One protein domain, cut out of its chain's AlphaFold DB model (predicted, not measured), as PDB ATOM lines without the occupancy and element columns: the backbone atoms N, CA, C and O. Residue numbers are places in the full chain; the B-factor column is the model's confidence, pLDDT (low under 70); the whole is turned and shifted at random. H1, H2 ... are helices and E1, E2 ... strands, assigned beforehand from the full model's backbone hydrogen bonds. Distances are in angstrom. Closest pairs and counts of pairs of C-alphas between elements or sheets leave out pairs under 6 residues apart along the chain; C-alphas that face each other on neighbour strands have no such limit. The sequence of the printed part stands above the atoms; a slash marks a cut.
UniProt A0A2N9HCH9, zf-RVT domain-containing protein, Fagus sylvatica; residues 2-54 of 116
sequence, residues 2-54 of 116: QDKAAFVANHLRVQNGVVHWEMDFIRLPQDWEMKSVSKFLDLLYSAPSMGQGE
ATOM      1  N   GLN A   2      34.453 -15.256  -2.131       63.16
ATOM      2  CA  GLN A   2      35.112 -16.482  -2.578       63.16
ATOM      3  C   GLN A   2      35.314 -16.424  -4.092       63.16
ATOM      4  O   GLN A   2      34.341 -16.270  -4.833       63.16
ATOM      5  N   ASP A   3      36.568 -16.503  -4.527       74.25
ATOM      6  CA  ASP A   3      36.917 -16.543  -5.942       74.25
ATOM      7  C   ASP A   3      36.524 -17.906  -6.526       74.25
ATOM      8  O   ASP A   3      36.971 -18.955  -6.062       74.25
ATOM      9  N   LYS A   4      35.641 -17.896  -7.527       75.69
ATOM     10  CA  LYS A   4      35.184 -19.113  -8.213       75.69
ATOM     11  C   LYS A   4      36.188 -19.618  -9.253       75.69
ATOM     12  O   LYS A   4      35.990 -20.713  -9.770       75.69
ATOM     13  N   ALA A   5      37.223 -18.839  -9.560       81.06
ATOM     14  CA  ALA A   5      38.279 -19.176 -10.509       81.06
ATOM     15  C   ALA A   5      39.606 -19.547  -9.818       81.06
ATOM     16  O   ALA A   5      40.643 -19.613 -10.476       81.06
ATOM     17  N   ALA A   6      39.593 -19.783  -8.502       81.12
ATOM     18  CA  ALA A   6      40.792 -20.161  -7.767       81.12
ATOM     19  C   ALA A   6      41.301 -21.554  -8.184       81.12
ATOM     20  O   ALA A   6      40.540 -22.521  -8.215       81.12
ATOM     21  N   PHE A   7      42.605 -21.642  -8.454       83.56
ATOM     22  CA  PHE A   7      43.320 -22.893  -8.704       83.56
ATOM     23  C   PHE A   7      43.960 -23.420  -7.418       83.56
ATOM     24  O   PHE A   7      44.274 -22.646  -6.510       83.56
ATOM     25  N   VAL A   8      44.247 -24.722  -7.358       82.38
ATOM     26  CA  VAL A   8      44.960 -25.348  -6.230       82.38
ATOM     27  C   VAL A   8      46.314 -24.669  -5.996       82.38
ATOM     28  O   VAL A   8      46.701 -24.451  -4.851       82.38
ATOM     29  N   ALA A   9      46.996 -24.257  -7.069       82.19
ATOM     30  CA  ALA A   9      48.255 -23.515  -7.004       82.19
ATOM     31  C   ALA A   9      48.165 -22.183  -6.237       82.19
ATOM     32  O   ALA A   9      49.166 -21.751  -5.669       82.19
ATOM     33  N   ASN A  10      46.986 -21.557  -6.161       84.44
ATOM     34  CA  ASN A  10      46.801 -20.296  -5.432       84.44
ATOM     35  C   ASN A  10      46.864 -20.487  -3.909       84.44
ATOM     36  O   ASN A  10      47.106 -19.528  -3.184       84.44
ATOM     37  N   HIS A  11      46.671 -21.717  -3.429       84.38
ATOM     38  CA  HIS A  11      46.700 -22.086  -2.011       84.38
ATOM     39  C   HIS A  11      48.014 -22.770  -1.616       84.38
ATOM     40  O   HIS A  11      48.093 -23.473  -0.606       84.38
ATOM     41  N   LEU A  12      49.052 -22.606  -2.440       83.50
ATOM     42  CA  LEU A  12      50.334 -23.274  -2.301       83.50
ATOM     43  C   LEU A  12      51.472 -22.262  -2.291       83.50
ATOM     44  O   LEU A  12      51.602 -21.430  -3.185       83.50
ATOM     45  N   ARG A  13      52.367 -22.398  -1.316       82.81
ATOM     46  CA  ARG A  13      53.657 -21.708  -1.302       82.81
ATOM     47  C   ARG A  13      54.775 -22.729  -1.319       82.81
ATOM     48  O   ARG A  13      54.828 -23.610  -0.470       82.81
ATOM     49  N   VAL A  14      55.694 -22.596  -2.268       80.38
ATOM     50  CA  VAL A  14      56.905 -23.418  -2.296       80.38
ATOM     51  C   VAL A  14      58.021 -22.643  -1.609       80.38
ATOM     52  O   VAL A  14      58.439 -21.595  -2.096       80.38
ATOM     53  N   GLN A  15      58.502 -23.150  -0.474       79.06
ATOM     54  CA  GLN A  15      59.641 -22.586   0.251       79.06
ATOM     55  C   GLN A  15      60.733 -23.646   0.349       79.06
ATOM     56  O   GLN A  15      60.492 -24.744   0.838       79.06
ATOM     57  N   ASN A  16      61.935 -23.343  -0.148       80.75
ATOM     58  CA  ASN A  16      63.083 -24.263  -0.128       80.75
ATOM     59  C   ASN A  16      62.787 -25.660  -0.718       80.75
ATOM     60  O   ASN A  16      63.318 -26.665  -0.257       80.75
ATOM     61  N   GLY A  17      61.909 -25.733  -1.726       76.44
ATOM     62  CA  GLY A  17      61.487 -26.994  -2.348       76.44
ATOM     63  C   GLY A  17      60.425 -27.778  -1.567       76.44
ATOM     64  O   GLY A  17      59.969 -28.814  -2.047       76.44
ATOM     65  N   VAL A  18      59.992 -27.282  -0.406       79.44
ATOM     66  CA  VAL A  18      58.888 -27.838   0.381       79.44
ATOM     67  C   VAL A  18      57.601 -27.095   0.043       79.44
ATOM     68  O   VAL A  18      57.563 -25.866  -0.030       79.44
ATOM     69  N   VAL A  19      56.537 -27.858  -0.190       82.25
ATOM     70  CA  VAL A  19      55.200 -27.327  -0.448       82.25
ATOM     71  C   VAL A  19      54.534 -27.022   0.889       82.25
ATOM     72  O   VAL A  19      54.415 -27.910   1.723       82.25
ATOM     73  N   HIS A  20      54.075 -25.790   1.070       86.38
ATOM     74  CA  HIS A  20      53.282 -25.350   2.210       86.38
ATOM     75  C   HIS A  20      51.884 -24.965   1.739       86.38
ATOM     76  O   HIS A  20      51.729 -24.188   0.796       86.38
ATOM     77  N   TRP A  21      50.873 -25.504   2.410       85.56
ATOM     78  CA  TRP A  21      49.477 -25.188   2.134       85.56
ATOM     79  C   TRP A  21      49.036 -23.941   2.890       85.56
ATOM     80  O   TRP A  21      49.121 -23.897   4.118       85.56
ATOM     81  N   GLU A  22      48.539 -22.952   2.156       86.69
ATOM     82  CA  GLU A  22      47.933 -21.738   2.695       86.69
ATOM     83  C   GLU A  22      46.410 -21.878   2.612       86.69
ATOM     84  O   GLU A  22      45.803 -21.795   1.544       86.69
ATOM     85  N   MET A  23      45.806 -22.207   3.755       83.06
ATOM     86  CA  MET A  23      44.390 -22.546   3.856       83.06
ATOM     87  C   MET A  23      43.607 -21.387   4.463       83.06
ATOM     88  O   MET A  23      43.692 -21.136   5.665       83.06
ATOM     89  N   ASP A  24      42.790 -20.740   3.638       83.81
ATOM     90  CA  ASP A  24      41.896 -19.671   4.072       83.81
ATOM     91  C   ASP A  24      40.535 -20.250   4.461       83.81
ATOM     92  O   ASP A  24      39.673 -20.526   3.621       83.81
ATOM     93  N   PHE A  25      40.326 -20.461   5.758       84.69
ATOM     94  CA  PHE A  25      39.026 -20.894   6.256       84.69
ATOM     95  C   PHE A  25      38.053 -19.712   6.355       84.69
ATOM     96  O   PHE A  25      38.403 -18.640   6.840       84.69
ATOM     97  N   ILE A  26      36.786 -19.934   5.977       87.44
ATOM     98  CA  ILE A  26      35.705 -18.930   6.101       87.44
ATOM     99  C   ILE A  26      35.515 -18.496   7.565       87.44
ATOM    100  O   ILE A  26      35.181 -17.348   7.849       87.44
ATOM    101  N   ARG A  27      35.729 -19.428   8.496       92.19
ATOM    102  CA  ARG A  27      35.805 -19.191   9.937       92.19
ATOM    103  C   ARG A  27      36.892 -20.071  10.529       92.19
ATOM    104  O   ARG A  27      37.195 -21.122   9.969       92.19
ATOM    105  N   LEU A  28      37.402 -19.703  11.697       91.06
ATOM    106  CA  LEU A  28      38.325 -20.570  12.422       91.06
ATOM    107  C   LEU A  28      37.667 -21.937  12.716       91.06
ATOM    108  O   LEU A  28      36.472 -21.984  13.060       91.06
ATOM    109  N   PRO A  29      38.408 -23.046  12.533       91.69
ATOM    110  CA  PRO A  29      37.926 -24.369  12.893       91.69
ATOM    111  C   PRO A  29      37.727 -24.459  14.406       91.69
ATOM    112  O   PRO A  29      38.493 -23.896  15.184       91.69
ATOM    113  N   GLN A  30      36.670 -25.155  14.809       95.12
ATOM    114  CA  GLN A  30      36.362 -25.393  16.219       95.12
ATOM    115  C   GLN A  30      37.134 -26.612  16.733       95.12
ATOM    116  O   GLN A  30      37.536 -27.473  15.946       95.12
ATOM    117  N   ASP A  31      37.274 -26.745  18.052       96.25
ATOM    118  CA  ASP A  31      38.056 -27.825  18.675       96.25
ATOM    119  C   ASP A  31      37.614 -29.228  18.227       96.25
ATOM    120  O   ASP A  31      38.441 -30.105  17.974       96.25
ATOM    121  N   TRP A  32      36.306 -29.443  18.037       96.38
ATOM    122  CA  TRP A  32      35.776 -30.727  17.563       96.38
ATOM    123  C   TRP A  32      36.074 -31.011  16.080       96.38
ATOM    124  O   TRP A  32      36.032 -32.166  15.653       96.38
ATOM    125  N   GLU A  33      36.393 -29.988  15.284       95.12
ATOM    126  CA  GLU A  33      36.731 -30.103  13.858       95.12
ATOM    127  C   GLU A  33      38.233 -30.323  13.642       95.12
ATOM    128  O   GLU A  33      38.630 -30.851  12.600       95.12
ATOM    129  N   MET A  34      39.072 -29.998  14.632       93.62
ATOM    130  CA  MET A  34      40.535 -30.053  14.523       93.62
ATOM    131  C   MET A  34      41.059 -31.432  14.129       93.62
ATOM    132  O   MET A  34      41.981 -31.542  13.322       93.62
ATOM    133  N   LYS A  35      40.430 -32.506  14.619       95.44
ATOM    134  CA  LYS A  35      40.803 -33.873  14.230       95.44
ATOM    135  C   LYS A  35      40.549 -34.141  12.744       95.44
ATOM    136  O   LYS A  35      41.315 -34.864  12.110       95.44
ATOM    137  N   SER A  36      39.478 -33.582  12.189       94.88
ATOM    138  CA  SER A  36      39.151 -33.705  10.766       94.88
ATOM    139  C   SER A  36      40.079 -32.844   9.913       94.88
ATOM    140  O   SER A  36      40.570 -33.323   8.894       94.88
ATOM    141  N   VAL A  37      40.378 -31.620  10.360       92.62
ATOM    142  CA  VAL A  37      41.330 -30.716   9.694       92.62
ATOM    143  C   VAL A  37      42.730 -31.329   9.650       92.62
ATOM    144  O   VAL A  37      43.349 -31.350   8.592       92.62
ATOM    145  N   SER A  38      43.204 -31.903  10.758       93.19
ATOM    146  CA  SER A  38      44.499 -32.591  10.814       93.19
ATOM    147  C   SER A  38      44.556 -33.766   9.837       93.19
ATOM    148  O   SER A  38      45.453 -33.809   9.005       93.19
ATOM    149  N   LYS A  39      43.554 -34.656   9.843       94.81
ATOM    150  CA  LYS A  39      43.489 -35.768   8.876       94.81
ATOM    151  C   LYS A  39      43.461 -35.289   7.427       94.81
ATOM    152  O   LYS A  39      44.016 -35.944   6.549       94.81
ATOM    153  N   PHE A  40      42.771 -34.183   7.164       91.12
ATOM    154  CA  PHE A  40      42.732 -33.586   5.837       91.12
ATOM    155  C   PHE A  40      44.116 -33.081   5.416       91.12
ATOM    156  O   PHE A  40      44.563 -33.410   4.320       91.12
ATOM    157  N   LEU A  41      44.815 -32.354   6.291       89.69
ATOM    158  CA  LEU A  41      46.180 -31.892   6.037       89.69
ATOM    159  C   LEU A  41      47.142 -33.069   5.833       89.69
ATOM    160  O   LEU A  41      47.901 -33.050   4.869       89.69
ATOM    161  N   ASP A  42      47.060 -34.124   6.644       91.50
ATOM    162  CA  ASP A  42      47.878 -35.333   6.468       91.50
ATOM    163  C   ASP A  42      47.690 -35.942   5.069       91.50
ATOM    164  O   ASP A  42      48.658 -36.270   4.378       91.50
ATOM    165  N   LEU A  43      46.438 -36.046   4.606       88.94
ATOM    166  CA  LEU A  43      46.132 -36.519   3.253       88.94
ATOM    167  C   LEU A  43      46.710 -35.596   2.180       88.94
ATOM    168  O   LEU A  43      47.204 -36.075   1.155       88.94
ATOM    169  N   LEU A  44      46.657 -34.292   2.416       86.00
ATOM    170  CA  LEU A  44      47.100 -33.268   1.487       86.00
ATOM    171  C   LEU A  44      48.630 -33.270   1.326       86.00
ATOM    172  O   LEU A  44      49.128 -33.240   0.202       86.00
ATOM    173  N   TYR A  45      49.368 -33.415   2.430       86.00
ATOM    174  CA  TYR A  45      50.826 -33.567   2.435       86.00
ATOM    175  C   TYR A  45      51.296 -34.954   1.968       86.00
ATOM    176  O   TYR A  45      52.422 -35.088   1.497       86.00
ATOM    177  N   SER A  46      50.446 -35.985   2.028       85.06
ATOM    178  CA  SER A  46      50.768 -37.311   1.472       85.06
ATOM    179  C   SER A  46      50.756 -37.363  -0.063       85.06
ATOM    180  O   SER A  46      51.185 -38.358  -0.656       85.06
ATOM    181  N   ALA A  47      50.216 -36.338  -0.733       76.38
ATOM    182  CA  ALA A  47      50.128 -36.313  -2.184       76.38
ATOM    183  C   ALA A  47      51.530 -36.130  -2.804       76.38
ATOM    184  O   ALA A  47      52.225 -35.172  -2.467       76.38
ATOM    185  N   PRO A  48      51.966 -37.018  -3.722       66.12
ATOM    186  CA  PRO A  48      53.247 -36.855  -4.399       66.12
ATOM    187  C   PRO A  48      53.228 -35.572  -5.234       66.12
ATOM    188  O   PRO A  48      52.211 -35.288  -5.867       66.12
ATOM    189  N   SER A  49      54.344 -34.835  -5.175       64.31
ATOM    190  CA  SER A  49      54.651 -33.562  -5.848       64.31
ATOM    191  C   SER A  49      53.548 -33.016  -6.761       64.31
ATOM    192  O   SER A  49      53.252 -33.567  -7.824       64.31
ATOM    193  N   MET A  50      52.980 -31.878  -6.361       66.69
ATOM    194  CA  MET A  50      52.061 -31.125  -7.208       66.69
ATOM    195  C   MET A  50      52.747 -30.808  -8.536       66.69
ATOM    196  O   MET A  50      53.806 -30.181  -8.573       66.69
ATOM    197  N   GLY A  51      52.184 -31.338  -9.621       68.75
ATOM    198  CA  GLY A  51      52.692 -31.101 -10.965       68.75
ATOM    199  C   GLY A  51      52.540 -29.632 -11.352       68.75
ATOM    200  O   GLY A  51      51.731 -28.909 -10.780       68.75
ATOM    201  N   GLN A  52      53.309 -29.192 -12.345       69.19
ATOM    202  CA  GLN A  52      53.105 -27.875 -12.945       69.19
ATOM    203  C   GLN A  52      51.990 -27.928 -13.997       69.19
ATOM    204  O   GLN A  52      51.928 -28.869 -14.791       69.19
ATOM    205  N   GLY A  53      51.138 -26.902 -14.015       77.44
ATOM    206  CA  GLY A  53      50.064 -26.729 -14.994       77.44
ATOM    207  C   GLY A  53      48.685 -26.580 -14.355       77.44
ATOM    208  O   GLY A  53      48.567 -26.354 -13.156       77.44
ATOM    209  N   GLU A  54      47.649 -26.686 -15.184       82.44
ATOM    210  CA  GLU A  54      46.252 -26.593 -14.753       82.44
ATOM    211  C   GLU A  54      45.831 -27.765 -13.859       82.44
ATOM    212  O   GLU A  54      46.327 -28.892 -13.996       82.44
TER     213      GLU A  54
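AT A GLANCE: This is residues 2 to 54 of the 116 residues of the protein "zf-RVT domain-containing protein" of Fagus sylvatica (UniProt A0A2N9HCH9). Picture a loose, open frame: a small two-stranded hairpin, E1 and E2, with the one short helix H1 running straight into it, and a longer helix, H2, reached by a loop of residues 22 to 33 that swings away from the hairpin and folds back. H2 then runs back toward the hairpin, coming near E2 but with no pair of C-alphas within 8 A, and residues 30 to 36, of which 34 to 36 belong to H2, stick out at the far end. The printed part has 53 residues with two named helices and two named strands, in the order H1, E1, E2, H2, and the two strands make an antiparallel sheet. The class is mixed, helices and strands, with 24 residues, under half of those printed, in named elements. The whole is loose, with a radius of gyration of the C-alphas of 12.7 A, and spans 35 by 26 by 17 A.

IN THESE COORDINATES: Start at Gln 2 and go on to C-alpha 8 at (44.960, -25.348, -6.230), where H1 begins; it holds residues 8 to 11 and is 5.6 A long. E1 follows at once, residues 12 to 15, 9.7 A long. Find C-alpha 18 at (58.888, -27.838, 0.381), where E2 begins; it runs through residue 21 and is 9.9 A long. After residues 22 to 33, H2 takes residues 34 to 45, 16.3 A long, and ends at C-alpha 45 at (50.826, -33.567, 2.435).

HOW THE PARTS SIT: Look first at the hairpin of E1 and E2, antiparallel neighbours with 148 degrees between their directions. The C-alphas of Val 14 and Val 19 face each other at 4.6 A. Across the pair, N 13 and O 20 are within hydrogen-bond range at 2.8 A, as are N 18 and O 15 at 2.9 A. H1 comes to E2 with its closest C-alphas, those of His 11 and Trp 21, 5.9 A apart. E2 and H2 are near each other, with 5 pairs of C-alphas within 10 A and no pair within 8 A. H2 is apart from H1 and from E1. In H2 every O i to N i+4 pair is within hydrogen-bond range; H1 is too short for such a pair, and its one O i to N i+3 pair is within range.

THE WHOLE: The two C-alphas farthest apart, those of Trp 32 and Gly 53, are 35.8 A apart. The printed part has no cut. The links from H1 to E1 and from E1 to E2 are tight, and the link from E2 to H2, with 12 residues, is long. Residues 30 to 36, of which 34 to 36 belong to H2, stand free. The mean pLDDT of the printed part is 83.9; look for values under 70 at residue 2 and at residues 48 to 52.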